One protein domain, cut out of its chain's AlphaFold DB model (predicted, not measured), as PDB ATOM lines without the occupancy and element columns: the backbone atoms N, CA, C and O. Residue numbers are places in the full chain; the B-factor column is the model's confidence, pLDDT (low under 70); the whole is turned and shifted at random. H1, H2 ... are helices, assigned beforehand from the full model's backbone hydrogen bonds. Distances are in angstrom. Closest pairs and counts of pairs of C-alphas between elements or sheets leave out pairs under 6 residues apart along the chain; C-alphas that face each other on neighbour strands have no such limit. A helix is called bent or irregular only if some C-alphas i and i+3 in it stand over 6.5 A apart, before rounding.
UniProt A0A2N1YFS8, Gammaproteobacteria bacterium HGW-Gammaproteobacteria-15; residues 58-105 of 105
ATOM      1  N   PHE A  58     170.724 204.329 113.347       58.53
ATOM      2  CA  PHE A  58     170.598 203.489 112.157       58.53
ATOM      3  C   PHE A  58     171.386 204.031 110.956       58.53
ATOM      4  O   PHE A  58     171.769 203.240 110.098       58.53
ATOM      5  N   ALA A  59     171.661 205.342 110.900       59.88
ATOM      6  CA  ALA A  59     172.438 205.946 109.819       59.88
ATOM      7  C   ALA A  59     173.903 205.483 109.848       59.88
ATOM      8  O   ALA A  59     174.433 205.083 108.818       59.88
ATOM      9  N   GLN A  60     174.514 205.391 111.032       62.78
ATOM     10  CA  GLN A  60     175.892 204.908 111.177       62.78
ATOM     11  C   GLN A  60     176.053 203.441 110.742       62.78
ATOM     12  O   GLN A  60     177.074 203.065 110.169       62.78
ATOM     13  N   TYR A  61     175.036 202.606 110.978       63.56
ATOM     14  CA  TYR A  61     175.027 201.220 110.500       63.56
ATOM     15  C   TYR A  61     174.758 201.108 108.998       63.56
ATOM     16  O   TYR A  61     175.167 200.120 108.400       63.56
ATOM     17  N   PHE A  62     174.093 202.093 108.390       64.44
ATOM     18  CA  PHE A  62     173.851 202.140 106.948       64.44
ATOM     19  C   PHE A  62     175.109 202.572 106.180       64.44
ATOM     20  O   PHE A  62     175.424 201.986 105.147       64.44
ATOM     21  N   ASP A  63     175.866 203.524 106.733       67.75
ATOM     22  CA  ASP A  63     177.129 204.014 106.166       67.75
ATOM     23  C   ASP A  63     178.285 203.005 106.309       67.75
ATOM     24  O   ASP A  63     179.263 203.059 105.566       67.75
ATOM     25  N   GLY A  64     178.180 202.058 107.249       70.56
ATOM     26  CA  GLY A  64     179.158 200.984 107.453       70.56
ATOM     27  C   GLY A  64     179.022 199.788 106.502       70.56
ATOM     28  O   GLY A  64     179.832 198.862 106.580       70.56
ATOM     29  N   ILE A  65     178.009 199.764 105.628       72.88
ATOM     30  CA  ILE A  65     177.770 198.651 104.699       72.88
ATOM     31  C   ILE A  65     178.679 198.814 103.468       72.88
ATOM     32  O   ILE A  65     178.591 199.834 102.783       72.88
ATOM     33  N   PRO A  66     179.516 197.811 103.128       74.12
ATOM     34  CA  PRO A  66     180.302 197.834 101.899       74.12
ATOM     35  C   PRO A  66     179.403 198.010 100.659       74.12
ATOM     36  O   PRO A  66     178.326 197.404 100.607       74.12
ATOM     37  N   PRO A  67     179.822 198.785  99.641       73.75
ATOM     38  CA  PRO A  67     178.996 199.104  98.472       73.75
ATOM     39  C   PRO A  67     178.427 197.873  97.748       73.75
ATOM     40  O   PRO A  67     177.302 197.903  97.248       73.75
ATOM     41  N   GLU A  68     179.173 196.768  97.728       74.94
ATOM     42  CA  GLU A  68     178.777 195.512  97.088       74.94
ATOM     43  C   GLU A  68     177.598 194.853  97.818       74.94
ATOM     44  O   GLU A  68     176.685 194.312  97.192       74.94
ATOM     45  N   VAL A  69     177.584 194.937  99.150       74.69
ATOM     46  CA  VAL A  69     176.521 194.384  99.998       74.69
ATOM     47  C   VAL A  69     175.296 195.299  99.981       74.69
ATOM     48  O   VAL A  69     174.170 194.810  99.884       74.69
ATOM     49  N   ALA A  70     175.498 196.619  99.970       73.38
ATOM     50  CA  ALA A  70     174.421 197.601  99.854       73.38
ATOM     51  C   ALA A  70     173.625 197.434  98.545       73.38
ATOM     52  O   ALA A  70     172.392 197.509  98.548       73.38
ATOM     53  N   TRP A  71     174.309 197.132  97.434       78.62
ATOM     54  CA  TRP A  71     173.655 196.853  96.157       78.62
ATOM     55  C   TRP A  71     172.776 195.596  96.222       78.62
ATOM     56  O   TRP A  71     171.610 195.644  95.828       78.62
ATOM     57  N   VAL A  72     173.278 194.497  96.795       79.50
ATOM     58  CA  VAL A  72     172.491 193.262  96.972       79.50
ATOM     59  C   VAL A  72     171.284 193.501  97.883       79.50
ATOM     60  O   VAL A  72     170.177 193.074  97.561       79.50
ATOM     61  N   MET A  73     171.464 194.240  98.981       77.81
ATOM     62  CA  MET A  73     170.387 194.600  99.912       77.81
ATOM     63  C   MET A  73     169.292 195.446  99.245       77.81
ATOM     64  O   MET A  73     168.108 195.289  99.556       77.81
ATOM     65  N   SER A  74     169.666 196.302  98.294       77.38
ATOM     66  CA  SER A  74     168.716 197.050  97.470       77.38
ATOM     67  C   SER A  74     167.913 196.130  96.541       77.38
ATOM     68  O   SER A  74     166.690 196.254  96.481       77.38
ATOM     69  N   GLN A  75     168.559 195.156  95.889       82.06
ATOM     70  CA  GLN A  75     167.892 194.229  94.961       82.06
ATOM     71  C   GLN A  75     166.904 193.275  95.651       82.06
ATOM     72  O   GLN A  75     165.852 192.971  95.095       82.06
ATOM     73  N   ILE A  76     167.206 192.825  96.873       84.25
ATOM     74  CA  ILE A  76     166.314 191.938  97.645       84.25
ATOM     75  C   ILE A  76     165.192 192.691  98.378       84.25
ATOM     76  O   ILE A  76     164.422 192.081  99.118       84.25
ATOM     77  N   GLY A  77     165.101 194.016  98.221       80.50
ATOM     78  CA  GLY A  77     164.064 194.826  98.862       80.50
ATOM     79  C   GLY A  77     164.225 194.964 100.380       80.50
ATOM     80  O   GLY A  77     163.256 195.275 101.075       80.50
ATOM     81  N   PHE A  78     165.440 194.780 100.909       81.06
ATOM     82  CA  PHE A  78     165.712 194.857 102.349       81.06
ATOM     83  C   PHE A  78     165.294 196.207 102.948       81.06
ATOM     84  O   PHE A  78     164.755 196.259 104.052       81.06
ATOM     85  N   GLY A  79     165.467 197.295 102.189       79.19
ATOM     86  CA  GLY A  79     165.013 198.625 102.593       79.19
ATOM     87  C   GLY A  79     163.507 198.679 102.864       79.19
ATOM     88  O   GLY A  79     163.097 199.192 103.898       79.19
ATOM     89  N   GLN A  80     162.674 198.084 102.000       81.69
ATOM     90  CA  GLN A  80     161.219 198.056 102.207       81.69
ATOM     91  C   GLN A  80     160.828 197.205 103.425       81.69
ATOM     92  O   GLN A  80     159.958 197.605 104.201       81.69
ATOM     93  N   ALA A  81     161.500 196.066 103.626       80.62
ATOM     94  CA  ALA A  81     161.313 195.222 104.806       80.62
ATOM     95  C   ALA A  81     161.650 195.972 106.106       80.62
ATOM     96  O   ALA A  81     160.874 195.936 107.063       80.62
ATOM     97  N   MET A  82     162.758 196.716 106.121       79.44
ATOM     98  CA  MET A  82     163.171 197.516 107.272       79.44
ATOM     99  C   MET A  82     162.166 198.633 107.584       79.44
ATOM    100  O   MET A  82     161.785 198.814 108.739       79.44
ATOM    101  N   THR A  83     161.660 199.331 106.563       80.81
ATOM    102  CA  THR A  83     160.648 200.384 106.740       80.81
ATOM    103  C   THR A  83     159.349 199.839 107.334       80.81
ATOM    104  O   THR A  83     158.752 200.490 108.191       80.81
ATOM    105  N   MET A  84     158.924 198.630 106.947       84.69
ATOM    106  CA  MET A  84     157.757 197.976 107.554       84.69
ATOM    107  C   MET A  84     157.984 197.644 109.034       84.69
ATOM    108  O   MET A  84     157.108 197.896 109.863       84.69
ATOM    109  N   VAL A  85     159.164 197.127 109.391       86.75
ATOM    110  CA  VAL A  85     159.509 196.820 110.788       86.75
ATOM    111  C   VAL A  85     159.545 198.095 111.630       86.75
ATOM    112  O   VAL A  85     158.904 198.148 112.681       86.75
ATOM    113  N   ILE A  86     160.214 199.145 111.151       82.69
ATOM    114  CA  ILE A  86     160.282 200.441 111.838       82.69
ATOM    115  C   ILE A  86     158.882 201.050 111.979       82.69
ATOM    116  O   ILE A  86     158.504 201.454 113.077       82.69
ATOM    117  N   GLY A  87     158.069 201.040 110.918       85.94
ATOM    118  CA  GLY A  87     156.680 201.498 110.968       85.94
ATOM    119  C   GLY A  87     155.856 200.756 112.027       85.94
ATOM    120  O   GLY A  87     155.121 201.378 112.794       85.94
ATOM    121  N   SER A  88     156.039 199.438 112.146       83.31
ATOM    122  CA  SER A  88     155.360 198.626 113.164       83.31
ATOM    123  C   SER A  88     155.811 198.948 114.597       83.31
ATOM    124  O   SER A  88     154.984 198.990 115.511       83.31
ATOM    125  N   LEU A  89     157.104 199.228 114.804       84.88
ATOM    126  CA  LEU A  89     157.661 199.631 116.098       84.88
ATOM    127  C   LEU A  89     157.164 201.015 116.514       84.88
ATOM    128  O   LEU A  89     156.799 201.207 117.672       84.88
ATOM    129  N   ILE A  90     157.082 201.949 115.568       81.25
ATOM    130  CA  ILE A  90     156.533 203.287 115.793       81.25
ATOM    131  C   ILE A  90     155.079 203.179 116.262       81.25
ATOM    132  O   ILE A  90     154.740 203.703 117.323       81.25
ATOM    133  N   ILE A  91     154.236 202.434 115.537       85.12
ATOM    134  CA  ILE A  91     152.839 202.199 115.934       85.12
ATOM    135  C   ILE A  91     152.775 201.564 117.329       85.12
ATOM    136  O   ILE A  91     151.983 201.991 118.168       85.12
ATOM    137  N   ARG A  92     153.639 200.582 117.611       83.62
ATOM    138  CA  ARG A  92     153.719 199.937 118.925       83.62
ATOM    139  C   ARG A  92     154.050 200.936 120.040       83.62
ATOM    140  O   ARG A  92     153.397 200.886 121.078       83.62
ATOM    141  N   PHE A  93     155.013 201.834 119.853       80.12
ATOM    142  CA  PHE A  93     155.349 202.843 120.861       80.12
ATOM    143  C   PHE A  93     154.228 203.870 121.053       80.12
ATOM    144  O   PHE A  93     153.905 204.203 122.191       80.12
ATOM    145  N   PHE A  94     153.569 204.302 119.973       79.19
ATOM    146  CA  PHE A  94     152.407 205.190 120.064       79.19
ATOM    147  C   PHE A  94     151.235 204.551 120.819       79.19
ATOM    148  O   PHE A  94     150.637 205.191 121.682       79.19
ATOM    149  N   LEU A  95     150.926 203.280 120.552       77.75
ATOM    150  CA  LEU A  95     149.859 202.570 121.263       77.75
ATOM    151  C   LEU A  95     150.192 202.344 122.744       77.75
ATOM    152  O   LEU A  95     149.288 202.357 123.569       77.75
ATOM    153  N   GLN A  96     151.471 202.195 123.102       72.31
ATOM    154  CA  GLN A  96     151.899 202.077 124.501       72.31
ATOM    155  C   GLN A  96     151.797 203.391 125.296       72.31
ATOM    156  O   GLN A  96     151.757 203.333 126.526       72.31
ATOM    157  N   LEU A  97     151.750 204.553 124.630       66.38
ATOM    158  CA  LEU A  97     151.474 205.851 125.265       66.38
ATOM    159  C   LEU A  97     149.996 206.022 125.621       66.38
ATOM    160  O   LEU A  97     149.670 206.753 126.555       66.38
ATOM    161  N   ILE A  98     149.102 205.361 124.882       70.56
ATOM    162  CA  ILE A  98     147.682 205.355 125.204       70.56
ATOM    163  C   ILE A  98     147.500 204.405 126.396       70.56
ATOM    164  O   ILE A  98     147.721 203.197 126.264       70.56
ATOM    165  N   PRO A  99     147.068 204.908 127.567       60.72
ATOM    166  CA  PRO A  99     146.985 204.111 128.790       60.72
ATOM    167  C   PRO A  99     146.067 202.889 128.645       60.72
ATOM    168  O   PRO A  99     146.235 201.914 129.364       60.72
ATOM    169  N   PHE A 100     145.159 202.872 127.667       54.59
ATOM    170  CA  PHE A 100     144.240 201.760 127.412       54.59
ATOM    171  C   PHE A 100     144.870 200.509 126.774       54.59
ATOM    172  O   PHE A 100     144.180 199.506 126.636       54.59
ATOM    173  N   VAL A 101     146.161 200.527 126.417       61.38
ATOM    174  CA  VAL A 101     146.881 199.338 125.908       61.38
ATOM    175  C   VAL A 101     147.945 198.830 126.904       61.38
ATOM    176  O   VAL A 101     148.523 197.766 126.696       61.38
ATOM    177  N   ARG A 102     148.193 199.547 128.017       61.81
ATOM    178  CA  ARG A 102     149.169 199.148 129.060       61.81
ATOM    179  C   ARG A 102     148.653 199.211 130.512       61.81
ATOM    180  O   ARG A 102     149.212 198.517 131.349       61.81
ATOM    181  N   LEU A 103     147.585 199.961 130.810       50.44
ATOM    182  CA  LEU A 103     146.858 199.974 132.101       50.44
ATOM    183  C   LEU A 103     145.505 199.234 132.015       50.44
ATOM    184  O   LEU A 103     144.567 199.538 132.743       50.44
ATOM    185  N   GLY A 104     145.391 198.287 131.081       54.31
ATOM    186  CA  GLY A 104     144.278 197.338 130.977       54.31
ATOM    187  C   GLY A 104     144.549 196.013 131.697       54.31
ATOM    188  O   GLY A 104     144.086 194.975 131.233       54.31
ATOM    189  N   SER A 105     145.341 196.051 132.772       51.31
ATOM    190  CA  SER A 105     145.320 195.078 133.868       51.31
ATOM    191  C   SER A 105     145.106 195.828 135.168       51.31
ATOM    192  O   SER A 105     145.635 196.956 135.279       51.31
TER     193      SER A 105
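What this domain is: This is residues 58 to 105 of the 105 residues of a protein of Gammaproteobacteria bacterium HGW-Gammaproteobacteria-15 (UniProt A0A2N1YFS8). One long helix, H3, is the shaft of an open hook; H2 meets its beginning at a corner, as in an L, and the short helix H1 lies beyond H2, where the hook turns back, with a gap between H1 and H3. Most of H3 stands free, residues 80 to 91 and 93 to 97, no two of the three helices touch, and a short tail follows H3 to the last residue. The printed part has 48 residues, with three named helices in the order H1, H2, H3 and no named strand; the class is all helix. The whole is extended, with a radius of gyration of the C-alphas of 16.1 A, and the C-alphas span 49 by 20 by 12 A, H3 lying lengthwise.

Where its parts are: H3 holds residues 78 to 97, Phe 78 to Leu 97, and measures 29.1 A from first to last C-alpha. It begins at C-alpha 78 (165.712, 194.857, 102.349) and ends at C-alpha 97 (151.474, 205.851, 125.265). Before it comes H2, residues 67 to 75, which is 12.6 A long. H1, residues 58 to 63, is 8.9 A long and begins at C-alpha 58 (170.598, 203.489, 112.157). After H3, residues 99 to 101 are a short helical run without a name.

How they stand to each other: H3 and H2 are close but not clearly touching, with 1 pair of C-alphas within 8 A. Their closest C-alphas, those of Met 73 and Gly 79, are 7.2 A apart. Their lines are about perpendicular, at 74 degrees, and their centres are 22.5 A apart. A tight link of 2 residues joins H2 to H3. H1 and H2 are only just apart, their closest C-alphas being 8.4 A from each other, and a tight link of 3 residues joins them. H1 and H3 are apart. In H1, H2 and H3 every pair of O i and N i+4 is within hydrogen-bond range, and no helix is bent or irregular.

The domain as a whole: The two C-alphas farthest apart are those of Glu 68 and Ser 105, at 49.7 A. The first and last printed C-alphas, those of Phe 58 and Ser 105, are 34.4 A apart. The printed part has no cut, it has no long link, and residue 105 is the chain's last residue. Residues 93 to 100, of which 93 to 97 belong to H3, stand free. The mean pLDDT of the printed part is 73.6, and 14 residues are under 70: residues 58 to 63, residue 97 and residues 99 to 105. H3 has a mean pLDDT of 81, H2 of 77 and H1 of 63.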